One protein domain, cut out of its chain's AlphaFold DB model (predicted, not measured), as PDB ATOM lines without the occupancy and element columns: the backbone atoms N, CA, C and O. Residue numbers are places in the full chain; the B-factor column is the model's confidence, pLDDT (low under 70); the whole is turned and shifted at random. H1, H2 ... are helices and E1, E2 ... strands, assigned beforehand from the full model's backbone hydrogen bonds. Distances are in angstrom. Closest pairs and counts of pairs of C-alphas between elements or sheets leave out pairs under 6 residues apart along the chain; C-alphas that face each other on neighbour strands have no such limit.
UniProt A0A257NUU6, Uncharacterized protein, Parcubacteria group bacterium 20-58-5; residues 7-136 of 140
ATOM      1  N   GLY A   7     -15.464  50.745  33.809       78.25
ATOM      2  CA  GLY A   7     -14.893  49.858  32.791       78.25
ATOM      3  C   GLY A   7     -15.849  49.525  31.646       78.25
ATOM      4  O   GLY A   7     -17.041  49.835  31.701       78.25
ATOM      5  N   LEU A   8     -15.315  48.857  30.619       80.44
ATOM      6  CA  LEU A   8     -16.050  48.447  29.414       80.44
ATOM      7  C   LEU A   8     -17.295  47.614  29.747       80.44
ATOM      8  O   LEU A   8     -18.367  47.866  29.207       80.44
ATOM      9  N   TYR A   9     -17.176  46.668  30.684       76.75
ATOM     10  CA  TYR A   9     -18.300  45.842  31.128       76.75
ATOM     11  C   TYR A   9     -19.471  46.689  31.644       76.75
ATOM     12  O   TYR A   9     -20.606  46.505  31.212       76.75
ATOM     13  N   HIS A  10     -19.203  47.661  32.524       80.19
ATOM     14  CA  HIS A  10     -20.261  48.523  33.044       80.19
ATOM     15  C   HIS A  10     -20.889  49.365  31.933       80.19
ATOM     16  O   HIS A  10     -22.113  49.438  31.864       80.19
ATOM     17  N   ALA A  11     -20.069  49.928  31.038       82.19
ATOM     18  CA  ALA A  11     -20.546  50.707  29.897       82.19
ATOM     19  C   ALA A  11     -21.515  49.903  29.011       82.19
ATOM     20  O   ALA A  11     -22.561  50.421  28.628       82.19
ATOM     21  N   LEU A  12     -21.214  48.626  28.749       83.25
ATOM     22  CA  LEU A  12     -22.088  47.736  27.978       83.25
ATOM     23  C   LEU A  12     -23.388  47.402  28.726       83.25
ATOM     24  O   LEU A  12     -24.461  47.429  28.129       83.25
ATOM     25  N   VAL A  13     -23.316  47.142  30.035       82.69
ATOM     26  CA  VAL A  13     -24.492  46.791  30.854       82.69
ATOM     27  C   VAL A  13     -25.490  47.947  30.975       82.69
ATOM     28  O   VAL A  13     -26.701  47.703  31.025       82.69
ATOM     29  N   VAL A  14     -25.008  49.196  31.022       87.56
ATOM     30  CA  VAL A  14     -25.866  50.390  31.145       87.56
ATOM     31  C   VAL A  14     -26.262  51.000  29.805       87.56
ATOM     32  O   VAL A  14     -27.142  51.858  29.774       87.56
ATOM     33  N   LEU A  15     -25.662  50.568  28.691       89.62
ATOM     34  CA  LEU A  15     -25.986  51.081  27.360       89.62
ATOM     35  C   LEU A  15     -27.502  51.091  27.067       89.62
ATOM     36  O   LEU A  15     -27.987  52.140  26.632       89.62
ATOM     37  N   PRO A  16     -28.280  50.022  27.361       90.31
ATOM     38  CA  PRO A  16     -29.727  50.035  27.142       90.31
ATOM     39  C   PRO A  16     -30.428  51.169  27.899       90.31
ATOM     40  O   PRO A  16     -31.370  51.770  27.387       90.31
ATOM     41  N   ASP A  17     -29.965  51.505  29.100       91.94
ATOM     42  CA  ASP A  17     -30.562  52.543  29.939       91.94
ATOM     43  C   ASP A  17     -30.363  53.931  29.302       91.94
ATOM     44  O   ASP A  17     -31.260  54.779  29.333       91.94
ATOM     45  N   HIS A  18     -29.200  54.158  28.682       89.56
ATOM     46  CA  HIS A  18     -28.859  55.422  28.029       89.56
ATOM     47  C   HIS A  18     -29.659  55.673  26.751       89.56
ATOM     48  O   HIS A  18     -30.069  56.810  26.508       89.56
ATOM     49  N   VAL A  19     -29.935  54.625  25.975       93.38
ATOM     50  CA  VAL A  19     -30.672  54.728  24.705       93.38
ATOM     51  C   VAL A  19     -32.174  54.446  24.851       93.38
ATOM     52  O   VAL A  19     -32.871  54.256  23.857       93.38
ATOM     53  N   TYR A  20     -32.698  54.463  26.083       94.75
ATOM     54  CA  TYR A  20     -34.111  54.210  26.367       94.75
ATOM     55  C   TYR A  20     -35.038  55.191  25.617       94.75
ATOM     56  O   TYR A  20     -35.049  56.392  25.920       94.75
ATOM     57  N   PRO A  21     -35.864  54.710  24.666       94.00
ATOM     58  CA  PRO A  21     -36.539  55.588  23.709       94.00
ATOM     59  C   PRO A  21     -37.839  56.186  24.256       94.00
ATOM     60  O   PRO A  21     -38.372  57.156  23.712       94.00
ATOM     61  N   PHE A  22     -38.384  55.617  25.332       94.44
ATOM     62  CA  PHE A  22     -39.703  55.993  25.821       94.44
ATOM     63  C   PHE A  22     -39.645  57.200  26.757       94.44
ATOM     64  O   PHE A  22     -38.768  57.309  27.614       94.44
ATOM     65  N   LYS A  23     -40.637  58.087  26.639       94.94
ATOM     66  CA  LYS A  23     -40.816  59.228  27.545       94.94
ATOM     67  C   LYS A  23     -41.594  58.848  28.809       94.94
ATOM     68  O   LYS A  23     -42.492  58.008  28.749       94.94
ATOM     69  N   THR A  24     -41.283  59.518  29.917       95.38
ATOM     70  CA  THR A  24     -41.983  59.395  31.207       95.38
ATOM     71  C   THR A  24     -42.139  60.775  31.829       95.38
ATOM     72  O   THR A  24     -41.260  61.619  31.668       95.38
ATOM     73  N   GLN A  25     -43.253  61.019  32.520       95.81
ATOM     74  CA  GLN A  25     -43.476  62.279  33.221       95.81
ATOM     75  C   GLN A  25     -42.841  62.239  34.617       95.81
ATOM     76  O   GLN A  25     -43.073  61.306  35.387       95.81
ATOM     77  N   VAL A  26     -42.039  63.251  34.939       93.94
ATOM     78  CA  VAL A  26     -41.375  63.438  36.235       93.94
ATOM     79  C   VAL A  26     -41.568  64.889  36.651       93.94
ATOM     80  O   VAL A  26     -41.161  65.784  35.919       93.94
ATOM     81  N   ALA A  27     -42.204  65.117  37.805       92.69
ATOM     82  CA  ALA A  27     -42.494  66.460  38.327       92.69
ATOM     83  C   ALA A  27     -43.140  67.392  37.276       92.69
ATOM     84  O   ALA A  27     -42.695  68.511  37.049       92.69
ATOM     85  N   GLY A  28     -44.151  66.890  36.560       94.06
ATOM     86  CA  GLY A  28     -44.856  67.642  35.517       94.06
ATOM     87  C   GLY A  28     -44.159  67.681  34.151       94.06
ATOM     88  O   GLY A  28     -44.837  67.909  33.152       94.06
ATOM     89  N   GLN A  29     -42.864  67.369  34.057       95.75
ATOM     90  CA  GLN A  29     -42.094  67.439  32.810       95.75
ATOM     91  C   GLN A  29     -41.935  66.074  32.128       95.75
ATOM     92  O   GLN A  29     -41.679  65.061  32.778       95.75
ATOM     93  N   TRP A  30     -42.024  66.041  30.796       96.25
ATOM     94  CA  TRP A  30     -41.715  64.845  30.005       96.25
ATOM     95  C   TRP A  30     -40.204  64.704  29.804       96.25
ATOM     96  O   TRP A  30     -39.581  65.530  29.144       96.25
ATOM     97  N   VAL A  31     -39.618  63.625  30.326       95.00
ATOM     98  CA  VAL A  31     -38.184  63.316  30.184       95.00
ATOM     99  C   VAL A  31     -37.961  62.076  29.312       95.00
ATOM    100  O   VAL A  31     -38.870  61.260  29.143       95.00
ATOM    101  N   ARG A  32     -36.749  61.921  28.755       93.88
ATOM    102  CA  ARG A  32     -36.323  60.808  27.874       93.88
ATOM    103  C   ARG A  32     -34.982  60.202  28.324       93.88
ATOM    104  O   ARG A  32     -34.363  60.710  29.262       93.88
ATOM    105  N   GLY A  33     -34.561  59.116  27.669       92.31
ATOM    106  CA  GLY A  33     -33.280  58.446  27.910       92.31
ATOM    107  C   GLY A  33     -33.158  57.911  29.335       92.31
ATOM    108  O   GLY A  33     -34.158  57.552  29.967       92.31
ATOM    109  N   VAL A  34     -31.939  57.947  29.874       94.50
ATOM    110  CA  VAL A  34     -31.613  57.422  31.211       94.50
ATOM    111  C   VAL A  34     -32.486  58.008  32.330       94.50
ATOM    112  O   VAL A  34     -32.846  57.309  33.276       94.50
ATOM    113  N   ARG A  35     -32.901  59.282  32.223       94.38
ATOM    114  CA  ARG A  35     -33.795  59.917  33.211       94.38
ATOM    115  C   ARG A  35     -35.181  59.274  33.206       94.38
ATOM    116  O   ARG A  35     -35.721  58.988  34.270       94.38
ATOM    117  N   SER A  36     -35.737  59.027  32.019       95.25
ATOM    118  CA  SER A  36     -37.028  58.346  31.856       95.25
ATOM    119  C   SER A  36     -36.963  56.891  32.317       95.25
ATOM    120  O   SER A  36     -37.868  56.422  33.012       95.25
ATOM    121  N   TYR A  37     -35.869  56.203  31.984       95.75
ATOM    122  CA  TYR A  37     -35.618  54.831  32.406       95.75
ATOM    123  C   TYR A  37     -35.582  54.712  33.935       95.75
ATOM    124  O   TYR A  37     -36.385  53.985  34.519       95.75
ATOM    125  N   ASN A  38     -34.733  55.510  34.592       95.25
ATOM    126  CA  ASN A  38     -34.588  55.512  36.049       95.25
ATOM    127  C   ASN A  38     -35.896  55.874  36.759       95.25
ATOM    128  O   ASN A  38     -36.249  55.240  37.750       95.25
ATOM    129  N   ALA A  39     -36.637  56.861  36.248       95.69
ATOM    130  CA  ALA A  39     -37.932  57.233  36.810       95.69
ATOM    131  C   ALA A  39     -38.963  56.098  36.694       95.69
ATOM    132  O   ALA A  39     -39.699  55.826  37.645       95.69
ATOM    133  N   THR A  40     -38.992  55.409  35.549       95.75
ATOM    134  CA  THR A  40     -39.870  54.254  35.325       95.75
ATOM    135  C   THR A  40     -39.512  53.110  36.267       95.75
ATOM    136  O   THR A  40     -40.397  52.589  36.946       95.75
ATOM    137  N   LEU A  41     -38.224  52.769  36.363       95.06
ATOM    138  CA  LEU A  41     -37.726  51.711  37.237       95.06
ATOM    139  C   LEU A  41     -38.032  52.017  38.707       95.06
ATOM    140  O   LEU A  41     -38.592  51.178  39.405       95.06
ATOM    141  N   ALA A  42     -37.756  53.241  39.165       95.12
ATOM    142  CA  ALA A  42     -38.031  53.660  40.537       95.12
ATOM    143  C   ALA A  42     -39.528  53.608  40.874       95.12
ATOM    144  O   ALA A  42     -39.907  53.247  41.986       95.12
ATOM    145  N   ARG A  43     -40.412  53.954  39.929       95.31
ATOM    146  CA  ARG A  43     -41.862  53.805  40.119       95.31
ATOM    147  C   ARG A  43     -42.255  52.337  40.287       95.31
ATOM    148  O   ARG A  43     -42.995  52.021  41.208       95.31
ATOM    149  N   ILE A  44     -41.732  51.456  39.438       95.06
ATOM    150  CA  ILE A  44     -42.048  50.022  39.470       95.06
ATOM    151  C   ILE A  44     -41.517  49.377  40.750       95.06
ATOM    152  O   ILE A  44     -42.248  48.650  41.414       95.06
ATOM    153  N   GLN A  45     -40.291  49.700  41.157       94.88
ATOM    154  CA  GLN A  45     -39.705  49.179  42.391       94.88
ATOM    155  C   GLN A  45     -40.420  49.679  43.648       94.88
ATOM    156  O   GLN A  45     -40.505  48.940  44.623       94.88
ATOM    157  N   ARG A  46     -40.974  50.900  43.636       95.62
ATOM    158  CA  ARG A  46     -41.835  51.374  44.731       95.62
ATOM    159  C   ARG A  46     -43.142  50.589  44.830       95.62
ATOM    160  O   ARG A  46     -43.631  50.396  45.934       95.62
ATOM    161  N   GLN A  47     -43.695  50.153  43.701       95.88
ATOM    162  CA  GLN A  47     -44.977  49.449  43.659       95.88
ATOM    163  C   GLN A  47     -44.846  47.943  43.931       95.88
ATOM    164  O   GLN A  47     -45.681  47.378  44.624       95.88
ATOM    165  N   TYR A  48     -43.811  47.298  43.388       93.62
ATOM    166  CA  TYR A  48     -43.663  45.836  43.404       93.62
ATOM    167  C   TYR A  48     -42.445  45.347  44.203       93.62
ATOM    168  O   TYR A  48     -42.275  44.148  44.405       93.62
ATOM    169  N   GLY A  49     -41.591  46.255  44.680       92.19
ATOM    170  CA  GLY A  49     -40.382  45.936  45.436       92.19
ATOM    171  C   GLY A  49     -39.113  45.859  44.583       92.19
ATOM    172  O   GLY A  49     -39.141  45.861  43.348       92.19
ATOM    173  N   ALA A  50     -37.964  45.790  45.260       90.25
ATOM    174  CA  ALA A  50     -36.649  45.735  44.623       90.25
ATOM    175  C   ALA A  50     -36.514  44.536  43.663       90.25
ATOM    176  O   ALA A  50     -37.059  43.463  43.910       90.25
ATOM    177  N   GLY A  51     -35.774  44.728  42.567       87.81
ATOM    178  CA  GLY A  51     -35.558  43.694  41.546       87.81
ATOM    179  C   GLY A  51     -36.656  43.594  40.481       87.81
ATOM    180  O   GLY A  51     -36.444  42.930  39.469       87.81
ATOM    181  N   HIS A  52     -37.790  44.288  40.647       92.00
ATOM    182  CA  HIS A  52     -38.834  44.366  39.625       92.00
ATOM    183  C   HIS A  52     -38.543  45.463  38.598       92.00
ATOM    184  O   HIS A  52     -38.249  46.605  38.951       92.00
ATOM    185  N   TYR A  53     -38.671  45.105  37.322       89.81
ATOM    186  CA  TYR A  53     -38.468  45.990  36.169       89.81
ATOM    187  C   TYR A  53     -39.776  46.268  35.424       89.81
ATOM    188  O   TYR A  53     -39.915  47.314  34.799       89.81
ATOM    189  N   GLY A  54     -40.769  45.386  35.570       91.31
ATOM    190  CA  GLY A  54     -42.073  45.491  34.926       91.31
ATOM    191  C   GLY A  54     -41.988  45.266  33.417       91.31
ATOM    192  O   GLY A  54     -40.959  45.495  32.780       91.31
ATOM    193  N   PHE A  55     -43.109  44.850  32.829       91.50
ATOM    194  CA  PHE A  55     -43.145  44.327  31.460       91.50
ATOM    195  C   PHE A  55     -42.471  45.237  30.423       91.50
ATOM    196  O   PHE A  55     -41.705  44.765  29.591       91.50
ATOM    197  N   LYS A  56     -42.703  46.553  30.490       92.50
ATOM    198  CA  LYS A  56     -42.149  47.502  29.515       92.50
ATOM    199  C   LYS A  56     -40.619  47.575  29.546       92.50
ATOM    200  O   LYS A  56     -40.006  47.626  28.483       92.50
ATOM    201  N   LEU A  57     -40.005  47.639  30.733       93.44
ATOM    202  CA  LEU A  57     -38.540  47.682  30.829       93.44
ATOM    203  C   LEU A  57     -37.946  46.310  30.532       93.44
ATOM    204  O   LEU A  57     -36.927  46.239  29.854       93.44
ATOM    205  N   ASP A  58     -38.605  45.241  30.983       93.88
ATOM    206  CA  ASP A  58     -38.177  43.872  30.710       93.88
ATOM    207  C   ASP A  58     -38.143  43.589  29.210       93.88
ATOM    208  O   ASP A  58     -37.090  43.233  28.689       93.88
ATOM    209  N   ALA A  59     -39.249  43.824  28.501       94.75
ATOM    210  CA  ALA A  59     -39.336  43.622  27.058       94.75
ATOM    211  C   ALA A  59     -38.288  44.453  26.306       94.75
ATOM    212  O   ALA A  59     -37.592  43.937  25.437       94.75
ATOM    213  N   TYR A  60     -38.121  45.724  26.684       95.69
ATOM    214  CA  TYR A  60     -37.098  46.586  26.103       95.69
ATOM    215  C   TYR A  60     -35.679  46.025  26.296       95.69
ATOM    216  O   TYR A  60     -34.906  45.983  25.342       95.69
ATOM    217  N   ARG A  61     -35.333  45.553  27.501       94.12
ATOM    218  CA  ARG A  61     -34.016  44.950  27.751       94.12
ATOM    219  C   ARG A  61     -33.827  43.634  26.997       94.12
ATOM    220  O   ARG A  61     -32.725  43.397  26.512       94.12
ATOM    221  N   GLN A  62     -34.876  42.822  26.827       95.62
ATOM    222  CA  GLN A  62     -34.767  41.595  26.027       95.62
ATOM    223  C   GLN A  62     -34.418  41.875  24.568       95.62
ATOM    224  O   GLN A  62     -33.638  41.132  23.981       95.62
ATOM    225  N   VAL A  63     -34.904  42.976  23.990       95.88
ATOM    226  CA  VAL A  63     -34.496  43.378  22.632       95.88
ATOM    227  C   VAL A  63     -32.986  43.626  22.558       95.88
ATOM    228  O   VAL A  63     -32.355  43.224  21.585       95.88
ATOM    229  N   PHE A  64     -32.381  44.215  23.594       95.19
ATOM    230  CA  PHE A  64     -30.927  44.400  23.658       95.19
ATOM    231  C   PHE A  64     -30.168  43.082  23.807       95.19
ATOM    232  O   PHE A  64     -29.143  42.911  23.154       95.19
ATOM    233  N   HIS A  65     -30.663  42.148  24.622       95.56
ATOM    234  CA  HIS A  65     -30.052  40.821  24.747       95.56
ATOM    235  C   HIS A  65     -30.115  40.044  23.431       95.56
ATOM    236  O   HIS A  65     -29.119  39.463  23.014       95.56
ATOM    237  N   LEU A  66     -31.250  40.102  22.731       96.06
ATOM    238  CA  LEU A  66     -31.411  39.463  21.429       96.06
ATOM    239  C   LEU A  66     -30.512  40.105  20.360       96.06
ATOM    240  O   LEU A  66     -29.834  39.409  19.612       96.06
ATOM    241  N   ALA A  67     -30.468  41.436  20.292       95.56
ATOM    242  CA  ALA A  67     -29.575  42.129  19.366       95.56
ATOM    243  C   ALA A  67     -28.099  41.818  19.672       95.56
ATOM    244  O   ALA A  67     -27.309  41.561  18.763       95.56
ATOM    245  N   GLY A  68     -27.741  41.791  20.958       94.44
ATOM    246  CA  GLY A  68     -26.412  41.425  21.430       94.44
ATOM    247  C   GLY A  68     -26.028  39.990  21.071       94.44
ATOM    248  O   GLY A  68     -24.900  39.765  20.636       94.44
ATOM    249  N   SER A  69     -26.947  39.029  21.190       95.81
ATOM    250  CA  SER A  69     -26.674  37.624  20.861       95.81
ATOM    251  C   SER A  69     -26.473  37.414  19.361       95.81
ATOM    252  O   SER A  69     -25.539  36.718  18.965       95.81
ATOM    253  N   ILE A  70     -27.261  38.087  18.517       95.62
ATOM    254  CA  ILE A  70     -27.085  38.082  17.055       95.62
ATOM    255  C   ILE A  70     -25.739  38.707  16.660       95.62
ATOM    256  O   ILE A  70     -25.009  38.147  15.833       95.62
ATOM    257  N   LEU A  71     -25.385  39.849  17.259       95.50
ATOM    258  CA  LEU A  71     -24.102  40.508  17.009       95.50
ATOM    259  C   LEU A  71     -22.926  39.620  17.436       95.50
ATOM    260  O   LEU A  71     -21.956  39.480  16.687       95.50
ATOM    261  N   PHE A  72     -23.027  38.992  18.610       95.12
ATOM    262  CA  PHE A  72     -22.028  38.048  19.102       95.12
ATOM    263  C   PHE A  72     -21.855  36.871  18.142       95.12
ATOM    264  O   PHE A  72     -20.730  36.594  17.739       95.12
ATOM    265  N   LEU A  73     -22.946  36.225  17.720       94.75
ATOM    266  CA  LEU A  73     -22.902  35.094  16.787       94.75
ATOM    267  C   LEU A  73     -22.241  35.467  15.460       94.75
ATOM    268  O   LEU A  73     -21.358  34.754  14.990       94.75
ATOM    269  N   SER A  74     -22.632  36.606  14.886       93.81
ATOM    270  CA  SER A  74     -22.079  37.089  13.616       93.81
ATOM    271  C   SER A  74     -20.575  37.350  13.727       93.81
ATOM    272  O   SER A  74     -19.794  36.947  12.864       93.81
ATOM    273  N   THR A  75     -20.158  37.976  14.830       94.75
ATOM    274  CA  THR A  75     -18.749  38.283  15.102       94.75
ATOM    275  C   THR A  75     -17.949  37.011  15.367       94.75
ATOM    276  O   THR A  75     -16.880  36.832  14.792       94.75
ATOM    277  N   ALA A  76     -18.470  36.099  16.191       94.25
ATOM    278  CA  ALA A  76     -17.825  34.831  16.504       94.25
ATOM    279  C   ALA A  76     -17.641  33.984  15.240       94.25
ATOM    280  O   ALA A  76     -16.535  33.523  14.986       94.25
ATOM    281  N   ALA A  77     -18.673  33.862  14.399       92.00
ATOM    282  CA  ALA A  77     -18.588  33.152  13.126       92.00
ATOM    283  C   ALA A  77     -17.525  33.757  12.195       92.00
ATOM    284  O   ALA A  77     -16.702  33.030  11.632       92.00
ATOM    285  N   TYR A  78     -17.500  35.088  12.070       93.38
ATOM    286  CA  TYR A  78     -16.494  35.788  11.275       93.38
ATOM    287  C   TYR A  78     -15.070  35.529  11.790       93.38
ATOM    288  O   TYR A  78     -14.184  35.175  11.010       93.38
ATOM    289  N   LEU A  79     -14.847  35.658  13.102       93.62
ATOM    290  CA  LEU A  79     -13.535  35.458  13.719       93.62
ATOM    291  C   LEU A  79     -13.079  33.998  13.659       93.62
ATOM    292  O   LEU A  79     -11.910  33.750  13.375       93.62
ATOM    293  N   SER A  80     -13.979  33.034  13.862       93.50
ATOM    294  CA  SER A  80     -13.674  31.604  13.724       93.50
ATOM    295  C   SER A  80     -13.119  31.278  12.341       93.50
ATOM    296  O   SER A  80     -12.078  30.630  12.233       93.50
ATOM    297  N   GLN A  81     -13.750  31.796  11.283       91.00
ATOM    298  CA  GLN A  81     -13.275  31.569   9.920       91.00
ATOM    299  C   GLN A  81     -11.973  32.321   9.627       91.00
ATOM    300  O   GLN A  81     -11.064  31.766   9.014       91.00
ATOM    301  N   ARG A  82     -11.878  33.592  10.033       93.94
ATOM    302  CA  ARG A  82     -10.766  34.469   9.638       93.94
ATOM    303  C   ARG A  82      -9.482  34.242  10.420       93.94
ATOM    304  O   ARG A  82      -8.415  34.364   9.835       93.94
ATOM    305  N   LEU A  83      -9.581  33.959  11.715       94.12
ATOM    306  CA  LEU A  83      -8.413  33.828  12.585       94.12
ATOM    307  C   LEU A  83      -7.964  32.378  12.746       94.12
ATOM    308  O   LEU A  83      -6.769  32.124  12.839       94.12
ATOM    309  N   PHE A  84      -8.907  31.433  12.771       92.44
ATOM    310  CA  PHE A  84      -8.607  30.029  13.070       92.44
ATOM    311  C   PHE A  84      -8.724  29.114  11.852       92.44
ATOM    312  O   PHE A  84      -8.366  27.944  11.947       92.44
ATOM    313  N   GLY A  85      -9.263  29.608  10.729       90.75
ATOM    314  CA  GLY A  85      -9.485  28.808   9.520       90.75
ATOM    315  C   GLY A  85     -10.398  27.597   9.738       90.75
ATOM    316  O   GLY A  85     -10.437  26.705   8.897       90.75
ATOM    317  N   SER A  86     -11.109  27.544  10.869       88.44
ATOM    318  CA  SER A  86     -11.860  26.376  11.309       88.44
ATOM    319  C   SER A  86     -13.288  26.779  11.661       88.44
ATOM    320  O   SER A  86     -13.489  27.534  12.621       88.44
ATOM    321  N   PRO A  87     -14.301  26.250  10.951       84.00
ATOM    322  CA  PRO A  87     -15.699  26.523  11.274       84.00
ATOM    323  C   PRO A  87     -16.075  25.989  12.664       84.00
ATOM    324  O   PRO A  87     -16.987  26.515  13.295       84.00
ATOM    325  N   ASN A  88     -15.331  25.008  13.187       89.38
ATOM    326  CA  ASN A  88     -15.575  24.414  14.501       89.38
ATOM    327  C   ASN A  88     -15.105  25.300  15.665       89.38
ATOM    328  O   ASN A  88     -15.554  25.106  16.794       89.38
ATOM    329  N   ALA A  89     -14.242  26.294  15.420       92.12
ATOM    330  CA  ALA A  89     -13.777  27.203  16.471       92.12
ATOM    331  C   ALA A  89     -14.932  27.997  17.113       92.12
ATOM    332  O   ALA A  89     -14.826  28.430  18.261       92.12
ATOM    333  N   ILE A  90     -16.058  28.152  16.409       92.88
ATOM    334  CA  ILE A  90     -17.222  28.864  16.938       92.88
ATOM    335  C   ILE A  90     -17.827  28.155  18.150       92.88
ATOM    336  O   ILE A  90     -18.290  28.821  19.071       92.88
ATOM    337  N   TYR A  91     -17.763  26.821  18.212       91.19
ATOM    338  CA  TYR A  91     -18.309  26.061  19.338       91.19
ATOM    339  C   TYR A  91     -17.579  26.371  20.646       91.19
ATOM    340  O   TYR A  91     -18.211  26.451  21.698       91.19
ATOM    341  N   VAL A  92     -16.271  26.634  20.576       92.31
ATOM    342  CA  VAL A  92     -15.482  27.074  21.734       92.31
ATOM    343  C   VAL A  92     -15.939  28.460  22.193       92.31
ATOM    344  O   VAL A  92     -16.184  28.658  23.383       92.31
ATOM    345  N   PHE A  93     -16.134  29.405  21.266       93.44
ATOM    346  CA  PHE A  93     -16.658  30.731  21.606       93.44
ATOM    347  C   PHE A  93     -18.055  30.666  22.224       93.44
ATOM    348  O   PHE A  93     -18.315  31.360  23.206       93.44
ATOM    349  N   LEU A  94     -18.936  29.815  21.694       93.88
ATOM    350  CA  LEU A  94     -20.282  29.624  22.232       93.88
ATOM    351  C   LEU A  94     -20.250  29.031  23.643       93.88
ATOM    352  O   LEU A  94     -20.936  29.541  24.525       93.88
ATOM    353  N   ALA A  95     -19.424  28.009  23.887       93.44
ATOM    354  CA  ALA A  95     -19.285  27.409  25.213       93.44
ATOM    355  C   ALA A  95     -18.790  28.429  26.253       93.44
ATOM    356  O   ALA A  95     -19.368  28.543  27.337       93.44
ATOM    357  N   ILE A  96     -17.772  29.224  25.902       95.06
ATOM    358  CA  ILE A  96     -17.260  30.304  26.758       95.06
ATOM    359  C   ILE A  96     -18.351  31.350  27.014       95.06
ATOM    360  O   ILE A  96     -18.553  31.755  28.160       95.06
ATOM    361  N   ALA A  97     -19.080  31.768  25.977       94.31
ATOM    362  CA  ALA A  97     -20.144  32.758  26.105       94.31
ATOM    363  C   ALA A  97     -21.272  32.276  27.021       94.31
ATOM    364  O   ALA A  97     -21.660  33.012  27.924       94.31
ATOM    365  N   ILE A  98     -21.752  31.039  26.859       95.81
ATOM    366  CA  ILE A  98     -22.787  30.456  27.728       95.81
ATOM    367  C   ILE A  98     -22.306  30.418  29.182       95.81
ATOM    368  O   ILE A  98     -23.052  30.811  30.082       95.81
ATOM    369  N   GLY A  99     -21.062  29.994  29.426       96.69
ATOM    370  CA  GLY A  99     -20.473  30.002  30.767       96.69
ATOM    371  C   GLY A  99     -20.444  31.408  31.373       96.69
ATOM    372  O   GLY A  99     -20.904  31.619  32.498       96.69
ATOM    373  N   PHE A 100     -19.982  32.393  30.600       95.06
ATOM    374  CA  PHE A 100     -19.918  33.786  31.033       95.06
ATOM    375  C   PHE A 100     -21.304  34.397  31.285       95.06
ATOM    376  O   PHE A 100     -21.505  35.018  32.325       95.06
ATOM    377  N   ILE A 101     -22.276  34.190  30.392       95.31
ATOM    378  CA  ILE A 101     -23.658  34.678  30.540       95.31
ATOM    379  C   ILE A 101     -24.314  34.047  31.769       95.31
ATOM    380  O   ILE A 101     -24.965  34.739  32.547       95.31
ATOM    381  N   THR A 102     -24.088  32.754  32.006       96.44
ATOM    382  CA  THR A 102     -24.589  32.057  33.200       96.44
ATOM    383  C   THR A 102     -24.040  32.701  34.475       96.44
ATOM    384  O   THR A 102     -24.804  33.043  35.379       96.44
ATOM    385  N   PHE A 103     -22.727  32.935  34.538       95.25
ATOM    386  CA  PHE A 103     -22.111  33.638  35.663       95.25
ATOM    387  C   PHE A 103     -22.642  35.074  35.805       95.25
ATOM    388  O   PHE A 103     -22.976  35.528  36.902       95.25
ATOM    389  N   GLN A 104     -22.779  35.793  34.695       94.06
ATOM    390  CA  GLN A 104     -23.245  37.170  34.693       94.06
ATOM    391  C   GLN A 104     -24.690  37.288  35.195       94.06
ATOM    392  O   GLN A 104     -24.954  38.114  36.068       94.06
ATOM    393  N   GLU A 105     -25.619  36.470  34.705       93.69
ATOM    394  CA  GLU A 105     -27.040  36.553  35.062       93.69
ATOM    395  C   GLU A 105     -27.345  36.025  36.465       93.69
ATOM    396  O   GLU A 105     -28.139  36.617  37.207       93.69
ATOM    397  N   PHE A 106     -26.696  34.932  36.868       95.56
ATOM    398  CA  PHE A 106     -27.037  34.244  38.114       95.56
ATOM    399  C   PHE A 106     -26.110  34.559  39.282       95.56
ATOM    400  O   PHE A 106     -26.481  34.287  40.421       95.56
ATOM    401  N   TYR A 107     -24.954  35.176  39.050       94.19
ATOM    402  CA  TYR A 107     -24.077  35.631  40.127       94.19
ATOM    403  C   TYR A 107     -23.958  37.158  40.153       94.19
ATOM    404  O   TYR A 107     -24.401  37.790  41.117       94.19
ATOM    405  N   LEU A 108     -23.425  37.775  39.090       91.56
ATOM    406  CA  LEU A 108     -23.120  39.213  39.096       91.56
ATOM    407  C   LEU A 108     -24.378  40.087  39.189       91.56
ATOM    408  O   LEU A 108     -24.469  40.930  40.081       91.56
ATOM    409  N   GLN A 109     -25.379  39.876  38.329       90.19
ATOM    410  CA  GLN A 109     -26.594  40.709  38.323       90.19
ATOM    411  C   GLN A 109     -27.385  40.595  39.624       90.19
ATOM    412  O   GLN A 109     -27.934  41.579  40.129       90.19
ATOM    413  N   ARG A 110     -27.410  39.400  40.220       91.06
ATOM    414  CA  ARG A 110     -28.035  39.189  41.527       91.06
ATOM    415  C   ARG A 110     -27.318  39.966  42.621       91.06
ATOM    416  O   ARG A 110     -27.980  40.657  43.395       91.06
ATOM    417  N   LYS A 111     -25.987  39.867  42.676       90.38
ATOM    418  CA  LYS A 111     -25.168  40.534  43.695       90.38
ATOM    419  C   LYS A 111     -25.244  42.057  43.569       90.38
ATOM    420  O   LYS A 111     -25.425  42.735  44.575       90.38
ATOM    421  N   THR A 112     -25.156  42.588  42.350       86.31
ATOM    422  CA  THR A 112     -25.058  44.037  42.107       86.31
ATOM    423  C   THR A 112     -26.422  44.729  42.036       86.31
ATOM    424  O   THR A 112     -26.586  45.815  42.588       86.31
ATOM    425  N   TYR A 113     -27.420  44.117  41.391       84.31
ATOM    426  CA  TYR A 113     -28.699  44.772  41.075       84.31
ATOM    427  C   TYR A 113     -29.914  44.135  41.758       84.31
ATOM    428  O   TYR A 113     -31.045  44.557  41.511       84.31
ATOM    429  N   ARG A 114     -29.703  43.136  42.632       89.25
ATOM    430  CA  ARG A 114     -30.772  42.378  43.312       89.25
ATOM    431  C   ARG A 114     -31.786  41.796  42.316       89.25
ATOM    432  O   ARG A 114     -32.981  41.735  42.600       89.25
ATOM    433  N   GLN A 115     -31.301  41.403  41.137       91.12
ATOM    434  CA  GLN A 115     -32.116  40.824  40.074       91.12
ATOM    435  C   GLN A 115     -32.825  39.549  40.552       91.12
ATOM    436  O   GLN A 115     -32.233  38.697  41.222       91.12
ATOM    437  N   LEU A 116     -34.102  39.405  40.190       93.56
ATOM    438  CA  LEU A 116     -34.893  38.215  40.498       93.56
ATOM    439  C   LEU A 116     -34.451  37.018  39.642       93.56
ATOM    440  O   LEU A 116     -34.091  37.181  38.477       93.56
ATOM    441  N   TRP A 117     -34.568  35.798  40.182       93.75
ATOM    442  CA  TRP A 117     -34.246  34.556  39.452       93.75
ATOM    443  C   TRP A 117     -34.989  34.457  38.121       93.75
ATOM    444  O   TRP A 117     -34.374  34.203  37.093       93.75
ATOM    445  N   ARG A 118     -36.298  34.732  38.130       93.94
ATOM    446  CA  ARG A 118     -37.140  34.690  36.927       93.94
ATOM    447  C   ARG A 118     -36.628  35.619  35.822       93.94
ATOM    448  O   ARG A 118     -36.673  35.250  34.655       93.94
ATOM    449  N   LYS A 119     -36.130  36.803  36.191       93.06
ATOM    450  CA  LYS A 119     -35.546  37.755  35.241       93.06
ATOM    451  C   LYS A 119     -34.225  37.227  34.680       93.06
ATOM    452  O   LYS A 119     -34.069  37.231  33.468       93.06
ATOM    453  N   GLY A 120     -33.355  36.683  35.536       94.69
ATOM    454  CA  GLY A 120     -32.109  36.044  35.095       94.69
ATOM    455  C   GLY A 120     -32.338  34.866  34.144       94.69
ATOM    456  O   GLY A 120     -31.636  34.749  33.152       94.69
ATOM    457  N   ILE A 121     -33.366  34.042  34.380       96.75
ATOM    458  CA  ILE A 121     -33.747  32.958  33.456       96.75
ATOM    459  C   ILE A 121     -34.166  33.525  32.096       96.75
ATOM    460  O   ILE A 121     -33.742  33.015  31.063       96.75
ATOM    461  N   LEU A 122     -34.987  34.578  32.082       95.94
ATOM    462  CA  LEU A 122     -35.441  35.199  30.838       95.94
ATOM    463  C   LEU A 122     -34.279  35.823  30.050       95.94
ATOM    464  O   LEU A 122     -34.208  35.656  28.833       95.94
ATOM    465  N   ASP A 123     -33.367  36.507  30.740       95.50
ATOM    466  CA  ASP A 123     -32.165  37.086  30.135       95.50
ATOM    467  C   ASP A 123     -31.269  35.998  29.550       95.50
ATOM    468  O   ASP A 123     -30.895  36.063  28.380       95.50
ATOM    469  N   TRP A 124     -31.008  34.952  30.338       97.44
ATOM    470  CA  TRP A 124     -30.223  33.797  29.919       97.44
ATOM    471  C   TRP A 124     -30.819  33.132  28.676       97.44
ATOM    472  O   TRP A 124     -30.103  32.890  27.710       97.44
ATOM    473  N   LEU A 125     -32.135  32.893  28.647       97.50
ATOM    474  CA  LEU A 125     -32.807  32.310  27.481       97.50
ATOM    475  C   LEU A 125     -32.693  33.210  26.250       97.50
ATOM    476  O   LEU A 125     -32.399  32.724  25.164       97.50
ATOM    477  N   THR A 126     -32.884  34.518  26.406       96.69
ATOM    478  CA  THR A 126     -32.831  35.464  25.281       96.69
ATOM    479  C   THR A 126     -31.432  35.542  24.661       96.69
ATOM    480  O   THR A 126     -31.294  35.722  23.449       96.69
ATOM    481  N   TRP A 127     -30.391  35.338  25.469       95.88
ATOM    482  CA  TRP A 127     -29.023  35.182  24.986       95.88
ATOM    483  C   TRP A 127     -28.755  33.812  24.349       95.88
ATOM    484  O   TRP A 127     -28.195  33.743  23.254       95.88
ATOM    485  N   CYS A 128     -29.130  32.726  25.029       95.62
ATOM    486  CA  CYS A 128     -28.705  31.366  24.692       95.62
ATOM    487  C   CYS A 128     -29.564  30.698  23.610       95.62
ATOM    488  O   CYS A 128     -29.047  29.879  22.854       95.62
ATOM    489  N   VAL A 129     -30.853  31.034  23.488       96.31
ATOM    490  CA  VAL A 129     -31.742  30.432  22.475       96.31
ATOM    491  C   VAL A 129     -31.237  30.689  21.048       96.31
ATOM    492  O   VAL A 129     -31.117  29.717  20.303       96.31
ATOM    493  N   PRO A 130     -30.848  31.919  20.650       95.19
ATOM    494  CA  PRO A 130     -30.241  32.155  19.337       95.19
ATOM    495  C   PRO A 130     -28.983  31.314  19.088       95.19
ATOM    496  O   PRO A 130     -28.780  30.825  17.978       95.19
ATOM    497  N   MET A 131     -28.162  31.091  20.122       93.56
ATOM    498  CA  MET A 131     -26.970  30.239  20.024       93.56
ATOM    499  C   MET A 131     -27.340  28.766  19.821       93.56
ATOM    500  O   MET A 131     -26.736  28.093  18.990       93.56
ATOM    501  N   GLY A 132     -28.358  28.275  20.534       91.69
ATOM    502  CA  GLY A 132     -28.883  26.919  20.363       91.69
ATOM    503  C   GLY A 132     -29.486  26.691  18.974       91.69
ATOM    504  O   GLY A 132     -29.211  25.674  18.345       91.69
ATOM    505  N   VAL A 133     -30.240  27.666  18.454       93.12
ATOM    506  CA  VAL A 133     -30.774  27.629  17.081       93.12
ATOM    507  C   VAL A 133     -29.639  27.607  16.055       93.12
ATOM    508  O   VAL A 133     -29.668  26.807  15.120       93.12
ATOM    509  N   TYR A 134     -28.608  28.436  16.238       90.12
ATOM    510  CA  TYR A 134     -27.426  28.415  15.377       90.12
ATOM    511  C   TYR A 134     -26.728  27.046  15.392       90.12
ATOM    512  O   TYR A 134     -26.386  26.517  14.339       90.12
ATOM    513  N   PHE A 135     -26.548  26.452  16.574       87.00
ATOM    514  CA  PHE A 135     -25.941  25.128  16.727       87.00
ATOM    515  C   PHE A 135     -26.740  24.055  15.979       87.00
ATOM    516  O   PHE A 135     -26.177  23.296  15.192       87.00
ATOM    517  N   PHE A 136     -28.063  24.044  16.165       89.06
ATOM    518  CA  PHE A 136     -28.954  23.081  15.522       89.06
ATOM    519  C   PHE A 136     -28.937  23.192  13.992       89.06
ATOM    520  O   PHE A 136     -28.852  22.183  13.304       89.06
TER     521      PHE A 136
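This is residues 7 to 136 of the 140 residues of an uncharacterized protein of Parcubacteria group bacterium 20-58-5 (UniProt A0A257NUU6). Three helices, H3, H4 and H5, form an up-and-down bundle, each running against the one before it; H2 stands at a steep angle to H3 at its start, and the small hairpin E1 E2 makes the far end of a rod. Residues 7 to 12, of which 8 to 12 belong to H1, stick out from its side. The printed part has 130 residues, mostly helix, in the order H1 E1 E2 H2 H3 H4 H5, with an antiparallel sheet E1 - E2. It is only just loose, close to compact, with a radius of gyration of the C-alphas of 17.0 A, and spans 58 by 29 by 26 A.

E1, residues 24 to 26, and E2, residues 29 to 31, form an antiparallel hairpin, with N 26 and O 29 at 2.8 A, within hydrogen-bond range. The closest C-alphas of E1 and H2, residues 33 to 48, are Thr 24 and Ser 36, 5.1 A. H1, residues 8 to 18, touches residues 33 to 38 of H2 alone, about perpendicular at 82 degrees, closest at C-alphas 18 and 34, 4.7 A. The hub H3, residues 54 to 84, touches H2 with 54 to 57 alone, closest at C-alphas 54 and 44, 6.4 A. H3 and H4, residues 89 to 113, form a helical hairpin at a shallow tilt of 30 degrees, closest at C-alphas 80 and 89, 5.2 A. H5, residues 117 to 136, touches H4 opposite ways at 7 degrees, a shallow tilt, closest at C-alphas 105 and 120, 5.1 A. In H2 every O i to N i+4 pair is within hydrogen-bond range; the counts are 5 of 7 in H1, 26 of 27 in H3, 19 of 21 in H4 and 14 of 16 in H5.

H3 is 42.9 A long, H4 33.7 A, H5 27.1 A and H2 22.5 A. H1 begins at C-alpha 8 (-16.050, 48.447, 29.414) and H5 ends at C-alpha 136 (-28.954, 23.081, 15.522).

The two C-alphas farthest apart, of Gly 28 and Gly 85, are 58.6 A apart. The printed part has no cut, its links are tight, and no printed residue is under 70 in pLDDT.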